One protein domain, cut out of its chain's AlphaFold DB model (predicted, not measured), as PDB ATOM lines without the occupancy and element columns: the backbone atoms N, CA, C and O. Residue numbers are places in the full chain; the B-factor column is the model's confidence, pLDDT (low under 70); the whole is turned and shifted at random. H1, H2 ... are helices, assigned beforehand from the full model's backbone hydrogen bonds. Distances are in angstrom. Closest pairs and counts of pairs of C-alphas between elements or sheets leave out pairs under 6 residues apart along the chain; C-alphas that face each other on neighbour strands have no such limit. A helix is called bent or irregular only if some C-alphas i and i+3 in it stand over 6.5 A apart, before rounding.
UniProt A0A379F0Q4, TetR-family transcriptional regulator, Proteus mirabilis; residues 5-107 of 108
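Overview. This is residues 5 to 107 of the 108 residues of the protein "TetR-family transcriptional regulator" of Proteus mirabilis (UniProt A0A379F0Q4). Two long helices, H2 and H5, run side by side in opposite ways; H1 meets the first end of H2 to make a V, and beyond the other end of the long pair a helical hairpin of H3 and H4 is set crosswise as a separate head. The head is joined to the long pair through the links alone, and the whole is open. The printed part has 103 residues with five named helices, H1 to H5 in order along the chain, and no named strand: its class is all helix. It is loose, with a radius of gyration of the C-alphas of 18.3 A, and only just elongated, spanning 50 by 33 by 19 A.

Arrangement. Start with H1, residues 5 to 19, and look where it touches H2, residues 24 to 49: of H2, residues 24 to 31 alone take part. The closest C-alphas there are those of Ile 14 and Ala 27, 5.3 A apart, and the two helices run opposite ways at a steep tilt of 50 degrees. Next comes H3, residues 53 to 70, which is only just apart from H2, the closest C-alphas being 8.1 A apart. H3 touches H4, residues 72 to 81, with residues 64 to 68 alone; this is a hairpin, opposite ways at a shallow tilt of 22 degrees, closest at the C-alphas of Val 67 and Trp 75, 5.4 A apart. H4 is irregular: C-alphas 76 and 79 are 8.1 A apart. H5, residues 86 to 106, touches H2 opposite ways at a shallow tilt of 9 degrees; look at the C-alphas of Cys 41 and Phe 90, the closest, 6.6 A apart. H5 is apart from H1, H3 and H4. In H1, H2 and H5 every O i to N i+4 pair is within hydrogen-bond range; in H3 it is 13 of 14 and in H4 4 of 6.

Along the chain. Find C-alpha 5 at (-8.893, -4.606, -29.535); from there H1 runs 21.3 A to C-alpha 19. H2 begins at C-alpha 24, at (-13.603, 4.857, -47.195), and is 37.5 A long. H3 measures 26.1 A and H4 13.5 A. H5 runs 30.4 A and ends at C-alpha 106, at (-7.813, 19.254, -50.191).

Size, cuts and confidence. Look for the two C-alphas farthest apart at Gln 19 and Asp 69, 50.6 A. The printed part has no cut, and the four links between helices are tight. Residues 49 to 55, of which 53 to 55 belong to H3, stand free. The mean pLDDT of the printed part is 93.3, and no printed residue is under 70.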
ATOM      1  N   ASN A   5      -9.676  -5.800 -29.845       91.12
ATOM      2  CA  ASN A   5      -8.893  -4.606 -29.535       91.12
ATOM      3  C   ASN A   5      -8.259  -3.977 -30.786       91.12
ATOM      4  O   ASN A   5      -8.307  -2.758 -30.941       91.12
ATOM      5  N   VAL A   6      -7.700  -4.791 -31.689       89.25
ATOM      6  CA  VAL A   6      -7.113  -4.305 -32.949       89.25
ATOM      7  C   VAL A   6      -8.198  -3.731 -33.860       89.25
ATOM      8  O   VAL A   6      -8.015  -2.655 -34.428       89.25
ATOM      9  N   LEU A   7      -9.351  -4.402 -33.950       92.62
ATOM     10  CA  LEU A   7     -10.488  -3.919 -34.735       92.62
ATOM     11  C   LEU A   7     -11.021  -2.589 -34.197       92.62
ATOM     12  O   LEU A   7     -11.279  -1.682 -34.980       92.62
ATOM     13  N   ARG A   8     -11.120  -2.433 -32.872       94.88
ATOM     14  CA  ARG A   8     -11.567  -1.186 -32.239       94.88
ATOM     15  C   ARG A   8     -10.637  -0.016 -32.549       94.88
ATOM     16  O   ARG A   8     -11.126   1.068 -32.866       94.88
ATOM     17  N   ILE A   9      -9.320  -0.222 -32.480       93.69
ATOM     18  CA  ILE A   9      -8.336   0.819 -32.815       93.69
ATOM     19  C   ILE A   9      -8.469   1.209 -34.287       93.69
ATOM     20  O   ILE A   9      -8.631   2.390 -34.587       93.69
ATOM     21  N   ASN A  10      -8.472   0.230 -35.195       93.31
ATOM     22  CA  ASN A  10      -8.562   0.516 -36.624       93.31
ATOM     23  C   ASN A  10      -9.888   1.210 -36.982       93.31
ATOM     24  O   ASN A  10      -9.889   2.217 -37.682       93.31
ATOM     25  N   ASN A  11     -11.009   0.737 -36.429       95.88
ATOM     26  CA  ASN A  11     -12.315   1.358 -36.635       95.88
ATOM     27  C   ASN A  11     -12.349   2.807 -36.126       95.88
ATOM     28  O   ASN A  11     -12.923   3.668 -36.785       95.88
ATOM     29  N   THR A  12     -11.717   3.088 -34.983       97.00
ATOM     30  CA  THR A  12     -11.625   4.453 -34.440       97.00
ATOM     31  C   THR A  12     -10.842   5.368 -35.382       97.00
ATOM     32  O   THR A  12     -11.326   6.448 -35.710       97.00
ATOM     33  N   LEU A  13      -9.678   4.923 -35.869       96.19
ATOM     34  CA  LEU A  13      -8.861   5.700 -36.807       96.19
ATOM     35  C   LEU A  13      -9.603   5.967 -38.118       96.19
ATOM     36  O   LEU A  13      -9.710   7.118 -38.531       96.19
ATOM     37  N   ILE A  14     -10.168   4.926 -38.736       97.69
ATOM     38  CA  ILE A  14     -10.936   5.057 -39.981       97.69
ATOM     39  C   ILE A  14     -12.114   6.014 -39.784       97.69
ATOM     40  O   ILE A  14     -12.326   6.890 -40.615       97.69
ATOM     41  N   THR A  15     -12.843   5.902 -38.668       97.88
ATOM     42  CA  THR A  15     -13.975   6.793 -38.366       97.88
ATOM     43  C   THR A  15     -13.534   8.255 -38.298       97.88
ATOM     44  O   THR A  15     -14.157   9.101 -38.935       97.88
ATOM     45  N   LEU A  16     -12.456   8.559 -37.569       96.62
ATOM     46  CA  LEU A  16     -11.933   9.924 -37.451       96.62
ATOM     47  C   LEU A  16     -11.469  10.477 -38.804       96.62
ATOM     48  O   LEU A  16     -11.751  11.626 -39.134       96.62
ATOM     49  N   ILE A  17     -10.808   9.655 -39.617       96.69
ATOM     50  CA  ILE A  17     -10.339  10.077 -40.938       96.69
ATOM     51  C   ILE A  17     -11.527  10.302 -41.885       96.69
ATOM     52  O   ILE A  17     -11.577  11.313 -42.578       96.69
ATOM     53  N   MET A  18     -12.547   9.441 -41.875       97.56
ATOM     54  CA  MET A  18     -13.764   9.662 -42.669       97.56
ATOM     55  C   MET A  18     -14.513  10.937 -42.251       97.56
ATOM     56  O   MET A  18     -15.053  11.636 -43.106       97.56
ATOM     57  N   GLN A  19     -14.508  11.292 -40.962       96.50
ATOM     58  CA  GLN A  19     -15.096  12.549 -40.475       96.50
ATOM     59  C   GLN A  19     -14.397  13.800 -41.028       96.50
ATOM     60  O   GLN A  19     -15.016  14.861 -41.072       96.50
ATOM     61  N   SER A  20     -13.150  13.682 -41.494       94.12
ATOM     62  CA  SER A  20     -12.431  14.765 -42.179       94.12
ATOM     63  C   SER A  20     -12.798  14.924 -43.664       94.12
ATOM     64  O   SER A  20     -12.276  15.811 -44.330       94.12
ATOM     65  N   GLY A  21     -13.711  14.093 -44.187       94.44
ATOM     66  CA  GLY A  21     -14.159  14.123 -45.585       94.44
ATOM     67  C   GLY A  21     -13.511  13.069 -46.486       94.44
ATOM     68  O   GLY A  21     -13.816  13.015 -47.675       94.44
ATOM     69  N   ALA A  22     -12.652  12.204 -45.940       96.75
ATOM     70  CA  ALA A  22     -12.027  11.124 -46.695       96.75
ATOM     71  C   ALA A  22     -13.055  10.092 -47.194       96.75
ATOM     72  O   ALA A  22     -13.977   9.705 -46.469       96.75
ATOM     73  N   SER A  23     -12.836   9.549 -48.397       96.69
ATOM     74  CA  SER A  23     -13.529   8.332 -48.833       96.69
ATOM     75  C   SER A  23     -13.130   7.138 -47.954       96.69
ATOM     76  O   SER A  23     -12.084   7.149 -47.306       96.69
ATOM     77  N   ALA A  24     -13.932   6.069 -47.951       96.81
ATOM     78  CA  ALA A  24     -13.603   4.857 -47.195       96.81
ATOM     79  C   ALA A  24     -12.261   4.235 -47.633       96.81
ATOM     80  O   ALA A  24     -11.490   3.761 -46.799       96.81
ATOM     81  N   GLU A  25     -11.963   4.275 -48.935       96.81
ATOM     82  CA  GLU A  25     -10.690   3.802 -49.487       96.81
ATOM     83  C   GLU A  25      -9.518   4.646 -48.978       96.81
ATOM     84  O   GLU A  25      -8.536   4.103 -48.467       96.81
ATOM     85  N   LEU A  26      -9.645   5.975 -49.050       96.50
ATOM     86  CA  LEU A  26      -8.608   6.887 -48.588       96.50
ATOM     87  C   LEU A  26      -8.387   6.752 -47.075       96.50
ATOM     88  O   LEU A  26      -7.249   6.620 -46.631       96.50
ATOM     89  N   ALA A  27      -9.466   6.682 -46.292       97.62
ATOM     90  CA  ALA A  27      -9.404   6.502 -44.846       97.62
ATOM     91  C   ALA A  27      -8.726   5.189 -44.435       97.62
ATOM     92  O   ALA A  27      -7.936   5.177 -43.492       97.62
ATOM     93  N   SER A  28      -8.989   4.098 -45.162       96.62
ATOM     94  CA  SER A  28      -8.327   2.806 -44.955       96.62
ATOM     95  C   SER A  28      -6.823   2.890 -45.236       96.62
ATOM     96  O   SER A  28      -6.007   2.430 -44.439       96.62
ATOM     97  N   ASN A  29      -6.429   3.517 -46.346       96.94
ATOM     98  CA  ASN A  29      -5.013   3.673 -46.687       96.94
ATOM     99  C   ASN A  29      -4.277   4.565 -45.677       96.94
ATOM    100  O   ASN A  29      -3.176   4.221 -45.240       96.94
ATOM    101  N   MET A  30      -4.891   5.673 -45.260       97.62
ATOM    102  CA  MET A  30      -4.342   6.575 -44.246       97.62
ATOM    103  C   MET A  30      -4.199   5.881 -42.885       97.62
ATOM    104  O   MET A  30      -3.134   5.967 -42.269       97.62
ATOM    105  N   SER A  31      -5.219   5.140 -42.428       96.75
ATOM    106  CA  SER A  31      -5.165   4.446 -41.133       96.75
ATOM    107  C   SER A  31      -4.074   3.376 -41.108       96.75
ATOM    108  O   SER A  31      -3.305   3.300 -40.148       96.75
ATOM    109  N   MET A  32      -3.951   2.588 -42.180       95.50
ATOM    110  CA  MET A  32      -2.923   1.556 -42.292       95.50
ATOM    111  C   MET A  32      -1.522   2.163 -42.378       95.50
ATOM    112  O   MET A  32      -0.615   1.687 -41.699       95.50
ATOM    113  N   THR A  33      -1.353   3.246 -43.139       97.50
ATOM    114  CA  THR A  33      -0.078   3.973 -43.239       97.50
ATOM    115  C   THR A  33       0.366   4.496 -41.874       97.50
ATOM    116  O   THR A  33       1.511   4.284 -41.473       97.50
ATOM    117  N   LEU A  34      -0.552   5.110 -41.124       97.12
ATOM    118  CA  LEU A  34      -0.279   5.609 -39.780       97.12
ATOM    119  C   LEU A  34       0.116   4.475 -38.824       97.12
ATOM    120  O   LEU A  34       1.108   4.583 -38.107       97.12
ATOM    121  N   LEU A  35      -0.623   3.361 -38.836       95.50
ATOM    122  CA  LEU A  35      -0.316   2.199 -38.000       95.50
ATOM    123  C   LEU A  35       1.048   1.589 -38.346       95.50
ATOM    124  O   LEU A  35       1.805   1.255 -37.436       95.50
ATOM    125  N   TYR A  36       1.390   1.466 -39.630       96.25
ATOM    126  CA  TYR A  36       2.698   0.962 -40.052       96.25
ATOM    127  C   TYR A  36       3.841   1.875 -39.619       96.25
ATOM    128  O   TYR A  36       4.852   1.376 -39.128       96.25
ATOM    129  N   PHE A  37       3.668   3.192 -39.726       97.69
ATOM    130  CA  PHE A  37       4.645   4.155 -39.228       97.69
ATOM    131  C   PHE A  37       4.856   4.031 -37.713       97.69
ATOM    132  O   PHE A  37       5.995   3.903 -37.257       97.69
ATOM    133  N   ILE A  38       3.765   4.002 -36.937       96.25
ATOM    134  CA  ILE A  38       3.821   3.879 -35.473       96.25
ATOM    135  C   ILE A  38       4.517   2.576 -35.072       96.25
ATOM    136  O   ILE A  38       5.414   2.582 -34.230       96.25
ATOM    137  N   LEU A  39       4.134   1.456 -35.693       95.44
ATOM    138  CA  LEU A  39       4.742   0.155 -35.416       95.44
ATOM    139  C   LEU A  39       6.228   0.135 -35.781       95.44
ATOM    140  O   LEU A  39       7.021  -0.362 -34.987       95.44
ATOM    141  N   GLY A  40       6.613   0.707 -36.925       95.56
ATOM    142  CA  GLY A  40       8.014   0.825 -37.331       95.56
ATOM    143  C   GLY A  40       8.850   1.594 -36.307       95.56
ATOM    144  O   GLY A  40       9.894   1.105 -35.880       95.56
ATOM    145  N   CYS A  41       8.354   2.739 -35.831       94.81
ATOM    146  CA  CYS A  41       9.030   3.519 -34.790       94.81
ATOM    147  C   CYS A  41       9.196   2.721 -33.489       94.81
ATOM    148  O   CYS A  41      10.287   2.681 -32.923       94.81
ATOM    149  N   CYS A  42       8.134   2.048 -33.034       94.06
ATOM    150  CA  CYS A  42       8.173   1.232 -31.821       94.06
ATOM    151  C   CYS A  42       9.150   0.057 -31.937       94.06
ATOM    152  O   CYS A  42       9.864  -0.227 -30.978       94.06
ATOM    153  N   ILE A  43       9.191  -0.623 -33.087       93.81
ATOM    154  CA  ILE A  43      10.105  -1.747 -33.327       93.81
ATOM    155  C   ILE A  43      11.561  -1.277 -33.251       93.81
ATOM    156  O   ILE A  43      12.350  -1.890 -32.537       93.81
ATOM    157  N   GLU A  44      11.909  -0.179 -33.928       90.06
ATOM    158  CA  GLU A  44      13.274   0.369 -33.921       90.06
ATOM    159  C   GLU A  44      13.704   0.835 -32.522       90.06
ATOM    160  O   GLU A  44      14.794   0.503 -32.053       90.06
ATOM    161  N   GLN A  45      12.822   1.546 -31.811       91.00
ATOM    162  CA  GLN A  45      13.094   1.988 -30.444       91.00
ATOM    163  C   GLN A  45      13.303   0.799 -29.497       91.00
ATOM    164  O   GLN A  45      14.268   0.771 -28.729       91.00
ATOM    165  N   GLN A  46      12.433  -0.214 -29.575       90.81
ATOM    166  CA  GLN A  46      12.545  -1.412 -28.745       90.81
ATOM    167  C   GLN A  46      13.809  -2.210 -29.070       90.81
ATOM    168  O   GLN A  46      14.485  -2.676 -28.152       90.81
ATOM    169  N   ALA A  47      14.166  -2.325 -30.352       88.25
ATOM    170  CA  ALA A  47      15.379  -3.008 -30.780       88.25
ATOM    171  C   ALA A  47      16.627  -2.393 -30.137       88.25
ATOM    172  O   ALA A  47      17.501  -3.137 -29.703       88.25
ATOM    173  N   ILE A  48      16.698  -1.066 -30.014       85.75
ATOM    174  CA  ILE A  48      17.842  -0.387 -29.390       85.75
ATOM    175  C   ILE A  48      17.840  -0.548 -27.867       85.75
ATOM    176  O   ILE A  48      18.883  -0.872 -27.304       85.75
ATOM    177  N   THR A  49      16.685  -0.437 -27.200       83.06
ATOM    178  CA  THR A  49      16.604  -0.621 -25.733       83.06
ATOM    179  C   THR A  49      16.978  -2.023 -25.245       83.06
ATOM    180  O   THR A  49      17.268  -2.201 -24.064       83.06
ATOM    181  N   LEU A  50      16.965  -3.022 -26.130       85.69
ATOM    182  CA  LEU A  50      17.304  -4.411 -25.812       85.69
ATOM    183  C   LEU A  50      18.772  -4.766 -26.105       85.69
ATOM    184  O   LEU A  50      19.196  -5.879 -25.791       85.69
ATOM    185  N   ILE A  51      19.541  -3.869 -26.729       86.50
ATOM    186  CA  ILE A  51      20.940  -4.119 -27.097       86.50
ATOM    187  C   ILE A  51      21.867  -3.559 -26.018       86.50
ATOM    188  O   ILE A  51      21.695  -2.441 -25.539       86.50
ATOM    189  N   ASP A  52      22.896  -4.333 -25.676       89.31
ATOM    190  CA  ASP A  52      23.950  -3.897 -24.765       89.31
ATOM    191  C   ASP A  52      24.731  -2.681 -25.308       89.31
ATOM    192  O   ASP A  52      25.038  -2.586 -26.501       89.31
ATOM    193  N   SER A  53      25.089  -1.755 -24.416       85.50
ATOM    194  CA  SER A  53      25.791  -0.516 -24.772       85.50
ATOM    195  C   SER A  53      27.136  -0.736 -25.482       85.50
ATOM    196  O   SER A  53      27.481   0.025 -26.389       85.50
ATOM    197  N   GLU A  54      27.873  -1.799 -25.144       90.19
ATOM    198  CA  GLU A  54      29.133  -2.152 -25.799       90.19
ATOM    199  C   GLU A  54      28.879  -2.613 -27.239       90.19
ATOM    200  O   GLU A  54      29.569  -2.191 -28.170       90.19
ATOM    201  N   ILE A  55      27.823  -3.403 -27.453       89.50
ATOM    202  CA  ILE A  55      27.407  -3.846 -28.790       89.50
ATOM    203  C   ILE A  55      26.979  -2.646 -29.647       89.50
ATOM    204  O   ILE A  55      27.336  -2.583 -30.828       89.50
ATOM    205  N   LEU A  56      26.250  -1.679 -29.079       87.31
ATOM    206  CA  LEU A  56      25.885  -0.442 -29.781       87.31
ATOM    207  C   LEU A  56      27.126   0.356 -30.205       87.31
ATOM    208  O   LEU A  56      27.204   0.800 -31.354       87.31
ATOM    209  N   MET A  57      28.127   0.481 -29.326       89.50
ATOM    210  CA  MET A  57      29.387   1.154 -29.650       89.50
ATOM    211  C   MET A  57      30.131   0.453 -30.796       89.50
ATOM    212  O   MET A  57      30.581   1.116 -31.733       89.50
ATOM    213  N   GLN A  58      30.215  -0.881 -30.776       92.44
ATOM    214  CA  GLN A  58      30.862  -1.643 -31.850       92.44
ATOM    215  C   GLN A  58      30.142  -1.478 -33.194       92.44
ATOM    216  O   GLN A  58      30.784  -1.279 -34.228       92.44
ATOM    217  N   LYS A  59      28.802  -1.487 -33.193       89.38
ATOM    218  CA  LYS A  59      28.006  -1.224 -34.401       89.38
ATOM    219  C   LYS A  59      28.251   0.177 -34.956       89.38
ATOM    220  O   LYS A  59      28.346   0.331 -36.173       89.38
ATOM    221  N   ARG A  60      28.395   1.184 -34.087       90.31
ATOM    222  CA  ARG A  60      28.725   2.555 -34.499       90.31
ATOM    223  C   ARG A  60      30.096   2.631 -35.173       90.31
ATOM    224  O   ARG A  60      30.195   3.187 -36.263       90.31
ATOM    225  N   LEU A  61      31.129   2.034 -34.577       92.06
ATOM    226  CA  LEU A  61      32.477   2.016 -35.160       92.06
ATOM    227  C   LEU A  61      32.495   1.334 -36.536       92.06
ATOM    228  O   LEU A  61      33.073   1.864 -37.485       92.06
ATOM    229  N   ALA A  62      31.815   0.190 -36.662       91.94
ATOM    230  CA  ALA A  62      31.694  -0.522 -37.932       91.94
ATOM    231  C   ALA A  62      30.957   0.310 -38.996       91.94
ATOM    232  O   ALA A  62      31.383   0.362 -40.150       91.94
ATOM    233  N   PHE A  63      29.877   0.999 -38.613       92.56
ATOM    234  CA  PHE A  63      29.170   1.914 -39.505       92.56
ATOM    235  C   PHE A  63      30.089   3.036 -39.995       92.56
ATOM    236  O   PHE A  63      30.181   3.251 -41.202       92.56
ATOM    237  N   GLU A  64      30.789   3.726 -39.090       93.00
ATOM    238  CA  GLU A  64      31.632   4.882 -39.421       93.00
ATOM    239  C   GLU A  64      32.745   4.524 -40.414       93.00
ATOM    240  O   GLU A  64      33.008   5.296 -41.337       93.00
ATOM    241  N   GLN A  65      33.339   3.332 -40.288       91.50
ATOM    242  CA  GLN A  65      34.319   2.819 -41.249       91.50
ATOM    243  C   GLN A  65      33.725   2.647 -42.653       91.50
ATOM    244  O   GLN A  65      34.360   2.999 -43.643       91.50
ATOM    245  N   ILE A  66      32.498   2.134 -42.756       91.94
ATOM    246  CA  ILE A  66      31.842   1.893 -44.047       91.94
ATOM    247  C   ILE A  66      31.405   3.210 -44.695       91.94
ATOM    248  O   ILE A  66      31.598   3.415 -45.898       91.94
ATOM    249  N   VAL A  67      30.770   4.092 -43.921       93.75
ATOM    250  CA  VAL A  67      30.112   5.280 -44.478       93.75
ATOM    251  C   VAL A  67      31.082   6.367 -44.896       93.75
ATOM    252  O   VAL A  67      30.796   7.075 -45.860       93.75
ATOM    253  N   ARG A  68      32.243   6.460 -44.241       90.94
ATOM    254  CA  ARG A  68      33.271   7.449 -44.569       90.94
ATOM    255  C   ARG A  68      33.775   7.315 -46.005       90.94
ATOM    256  O   ARG A  68      33.986   8.328 -46.664       90.94
ATOM    257  N   ASP A  69      33.915   6.084 -46.486       90.06
ATOM    258  CA  ASP A  69      34.561   5.814 -47.772       90.06
ATOM    259  C   ASP A  69      33.560   5.707 -48.930       90.06
ATOM    260  O   ASP A  69      33.904   5.997 -50.076       90.06
ATOM    261  N   LYS A  70      32.322   5.273 -48.651       94.31
ATOM    262  CA  LYS A  70      31.351   4.889 -49.695       94.31
ATOM    263  C   LYS A  70      30.082   5.733 -49.737       94.31
ATOM    264  O   LYS A  70      29.415   5.747 -50.768       94.31
ATOM    265  N   TYR A  71      29.735   6.420 -48.649       96.06
ATOM    266  CA  TYR A  71      28.428   7.062 -48.496       96.06
ATOM    267  C   TYR A  71      28.577   8.493 -47.957       96.06
ATOM    268  O   TYR A  71      28.247   8.756 -46.798       96.06
ATOM    269  N   PRO A  72      29.067   9.446 -48.775       93.00
ATOM    270  CA  PRO A  72      29.443  10.780 -48.306       93.00
ATOM    271  C   PRO A  72      28.275  11.573 -47.700       93.00
ATOM    272  O   PRO A  72      28.467  12.275 -46.709       93.00
ATOM    273  N   GLN A  73      27.052  11.431 -48.223       95.62
ATOM    274  CA  GLN A  73      25.871  12.073 -47.634       95.62
ATOM    275  C   GLN A  73      25.516  11.460 -46.272       95.62
ATOM    276  O   GLN A  73      25.247  12.184 -45.319       95.62
ATOM    277  N   THR A  74      25.579  10.132 -46.140       95.50
ATOM    278  CA  THR A  74      25.358   9.435 -44.863       95.50
ATOM    279  C   THR A  74      26.425   9.809 -43.837       95.50
ATOM    280  O   THR A  74      26.108  10.036 -42.671       95.50
ATOM    281  N   TRP A  75      27.680   9.950 -44.269       95.31
ATOM    282  CA  TRP A  75      28.764  10.447 -43.429       95.31
ATOM    283  C   TRP A  75      28.491  11.862 -42.906       95.31
ATOM    284  O   TRP A  75      28.752  12.140 -41.733       95.31
ATOM    285  N   GLN A  76      27.933  12.746 -43.742       95.94
ATOM    286  CA  GLN A  76      27.601  14.122 -43.364       95.94
ATOM    287  C   GLN A  76      26.553  14.188 -42.243       95.94
ATOM    288  O   GLN A  76      26.656  15.048 -41.372       95.94
ATOM    289  N   VAL A  77      25.584  13.268 -42.230       94.75
ATOM    290  CA  VAL A  77      24.475  13.256 -41.256       94.75
ATOM    291  C   VAL A  77      24.620  12.201 -40.156       94.75
ATOM    292  O   VAL A  77      23.698  12.006 -39.368       94.75
ATOM    293  N   ARG A  78      25.764  11.511 -40.070       93.62
ATOM    294  CA  ARG A  78      25.970  10.354 -39.178       93.62
ATOM    295  C   ARG A  78      25.592  10.614 -37.716       93.62
ATOM    296  O   ARG A  78      24.935   9.777 -37.111       93.62
ATOM    297  N   GLU A  79      25.941  11.777 -37.164       90.81
ATOM    298  CA  GLU A  79      25.648  12.093 -35.757       90.81
ATOM    299  C   GLU A  79      24.135  12.201 -35.523       90.81
ATOM    300  O   GLU A  79      23.631  11.753 -34.501       90.81
ATOM    301  N   ILE A  80      23.391  12.713 -36.511       90.94
ATOM    302  CA  ILE A  80      21.925  12.796 -36.469       90.94
ATOM    303  C   ILE A  80      21.316  11.393 -36.567       90.94
ATOM    304  O   ILE A  80      20.351  11.095 -35.867       90.94
ATOM    305  N   LEU A  81      21.890  10.510 -37.394       88.31
ATOM    306  CA  LEU A  81      21.433   9.122 -37.545       88.31
ATOM    307  C   LEU A  81      21.639   8.280 -36.278       88.31
ATOM    308  O   LEU A  81      20.814   7.407 -36.005       88.31
ATOM    309  N   PHE A  82      22.665   8.569 -35.474       85.81
ATOM    310  CA  PHE A  82      22.888   7.919 -34.175       85.81
ATOM    311  C   PHE A  82      22.273   8.648 -32.982       85.81
ATOM    312  O   PHE A  82      22.362   8.135 -31.868       85.81
ATOM    313  N   ALA A  83      21.659   9.816 -33.181       84.56
ATOM    314  CA  ALA A  83      20.980  10.509 -32.098       84.56
ATOM    315  C   ALA A  83      19.857   9.626 -31.531       84.56
ATOM    316  O   ALA A  83      18.949   9.221 -32.264       84.56
ATOM    317  N   ASP A  84      19.923   9.359 -30.228       81.69
ATOM    318  CA  ASP A  84      18.935   8.582 -29.472       81.69
ATOM    319  C   ASP A  84      17.711   9.445 -29.113       81.69
ATOM    320  O   ASP A  84      17.326   9.599 -27.956       81.69
ATOM    321  N   ASP A  85      17.140  10.100 -30.125       89.31
ATOM    322  CA  ASP A  85      15.972  10.970 -29.984       89.31
ATOM    323  C   ASP A  85      14.795  10.412 -30.792       89.31
ATOM    324  O   ASP A  85      14.368  10.940 -31.825       89.31
ATOM    325  N   PHE A  86      14.291   9.265 -30.332       90.50
ATOM    326  CA  PHE A  86      13.135   8.603 -30.935       90.50
ATOM    327  C   PHE A  86      11.863   9.446 -30.852       90.50
ATOM    328  O   PHE A  86      11.047   9.397 -31.770       90.50
ATOM    329  N   ALA A  87      11.704  10.233 -29.784       92.75
ATOM    330  CA  ALA A  87      10.544  11.096 -29.606       92.75
ATOM    331  C   ALA A  87      10.494  12.177 -30.690       92.75
ATOM    332  O   ALA A  87       9.454  12.360 -31.325       92.75
ATOM    333  N   MET A  88      11.621  12.842 -30.964       94.31
ATOM    334  CA  MET A  88      11.707  13.812 -32.054       94.31
ATOM    335  C   MET A  88      11.414  13.162 -33.408       94.31
ATOM    336  O   MET A  88      10.587  13.681 -34.155       94.31
ATOM    337  N   ARG A  89      12.013  12.000 -33.712       93.38
ATOM    338  CA  ARG A  89      11.787  11.295 -34.990       93.38
ATOM    339  C   ARG A  89      10.331  10.867 -35.177       93.38
ATOM    340  O   ARG A  89       9.795  11.000 -36.276       93.38
ATOM    341  N   PHE A  90       9.697  10.379 -34.111       96.56
ATOM    342  CA  PHE A  90       8.287  10.005 -34.116       96.56
ATOM    343  C   PHE A  90       7.396  11.217 -34.394       96.56
ATOM    344  O   PHE A  90       6.567  11.167 -35.301       96.56
ATOM    345  N   ASN A  91       7.604  12.315 -33.663       97.38
ATOM    346  CA  ASN A  91       6.822  13.539 -33.831       97.38
ATOM    347  C   ASN A  91       7.000  14.132 -35.230       97.38
ATOM    348  O   ASN A  91       6.008  14.446 -35.882       97.38
ATOM    349  N   PHE A  92       8.242  14.207 -35.717       97.06
ATOM    350  CA  PHE A  92       8.538  14.694 -37.061       97.06
ATOM    351  C   PHE A  92       7.812  13.861 -38.123       97.06
ATOM    352  O   PHE A  92       7.103  14.411 -38.959       97.06
ATOM    353  N   GLY A  93       7.940  12.530 -38.086       97.44
ATOM    354  CA  GLY A  93       7.291  11.666 -39.073       97.44
ATOM    355  C   GLY A  93       5.761  11.699 -38.993       97.44
ATOM    356  O   GLY A  93       5.103  11.715 -40.032       97.44
ATOM    357  N   LEU A  94       5.195  11.773 -37.784       98.12
ATOM    358  CA  LEU A  94       3.751  11.896 -37.588       98.12
ATOM    359  C   LEU A  94       3.216  13.196 -38.196       98.12
ATOM    360  O   LEU A  94       2.217  13.161 -38.911       98.12
ATOM    361  N   GLU A  95       3.894  14.317 -37.954       98.25
ATOM    362  CA  GLU A  95       3.538  15.612 -38.535       98.25
ATOM    363  C   GLU A  95       3.572  15.555 -40.067       98.25
ATOM    364  O   GLU A  95       2.595  15.927 -40.711       98.25
ATOM    365  N   GLN A  96       4.630  14.985 -40.658       98.38
ATOM    366  CA  GLN A  96       4.722  14.844 -42.117       98.38
ATOM    367  C   GLN A  96       3.589  13.990 -42.706       98.38
ATOM    368  O   GLN A  96       3.059  14.323 -43.768       98.38
ATOM    369  N   LEU A  97       3.197  12.902 -42.033       97.75
ATOM    370  CA  LEU A  97       2.073  12.074 -42.476       97.75
ATOM    371  C   LEU A  97       0.752  12.836 -42.410       97.75
ATOM    372  O   LEU A  97       0.001  12.819 -43.383       97.75
ATOM    373  N   VAL A  98       0.481  13.527 -41.300       96.38
ATOM    374  CA  VAL A  98      -0.749  14.311 -41.135       96.38
ATOM    375  C   VAL A  98      -0.826  15.420 -42.183       96.38
ATOM    376  O   VAL A  98      -1.835  15.512 -42.873       96.38
ATOM    377  N   THR A  99       0.249  16.184 -42.395       97.44
ATOM    378  CA  THR A  99       0.299  17.213 -43.447       97.44
ATOM    379  C   THR A  99       0.080  16.619 -44.842       97.44
ATOM    380  O   THR A  99      -0.647  17.185 -45.661       97.44
ATOM    381  N   GLY A 100       0.666  15.452 -45.130       96.88
ATOM    382  CA  GLY A 100       0.429  14.741 -46.387       96.88
ATOM    383  C   GLY A 100      -1.034  14.326 -46.562       96.88
ATOM    384  O   GLY A 100      -1.589  14.459 -47.655       96.88
ATOM    385  N   PHE A 101      -1.680  13.870 -45.488       96.12
ATOM    386  CA  PHE A 101      -3.093  13.505 -45.502       96.12
ATOM    387  C   PHE A 101      -3.996  14.718 -45.709       96.12
ATOM    388  O   PHE A 101      -4.893  14.667 -46.546       96.12
ATOM    389  N   GLU A 102      -3.729  15.827 -45.022       95.38
ATOM    390  CA  GLU A 102      -4.454  17.086 -45.208       95.38
ATOM    391  C   GLU A 102      -4.401  17.551 -46.667       95.38
ATOM    392  O   GLU A 102      -5.433  17.883 -47.249       95.38
ATOM    393  N   HIS A 103      -3.227  17.491 -47.302       95.88
ATOM    394  CA  HIS A 103      -3.089  17.839 -48.716       95.88
ATOM    395  C   HIS A 103      -3.928  16.925 -49.628       95.88
ATOM    396  O   HIS A 103      -4.537  17.395 -50.593       95.88
ATOM    397  N   GLN A 104      -3.984  15.622 -49.344       93.12
ATOM    398  CA  GLN A 104      -4.806  14.678 -50.112       93.12
ATOM    399  C   GLN A 104      -6.305  14.952 -49.967       93.12
ATOM    400  O   GLN A 104      -7.037  14.779 -50.933       93.12
ATOM    401  N   LEU A 105      -6.756  15.414 -48.800       91.75
ATOM    402  CA  LEU A 105      -8.157  15.784 -48.567       91.75
ATOM    403  C   LEU A 105      -8.555  17.083 -49.277       91.75
ATOM    404  O   LEU A 105      -9.718  17.269 -49.621       91.75
ATOM    405  N   MET A 106      -7.597  17.988 -49.484       87.50
ATOM    406  CA  MET A 106      -7.813  19.254 -50.191       87.50
ATOM    407  C   MET A 106      -7.739  19.115 -51.716       87.50
ATOM    408  O   MET A 106      -8.130  20.036 -52.433       87.50
ATOM    409  N   THR A 107      -7.212  17.995 -52.215       72.00
ATOM    410  CA  THR A 107      -7.105  17.743 -53.652       72.00
ATOM    411  C   THR A 107      -8.418  17.107 -54.136       72.00
ATOM    412  O   THR A 107      -8.784  16.061 -53.602       72.00
TER     413      THR A 107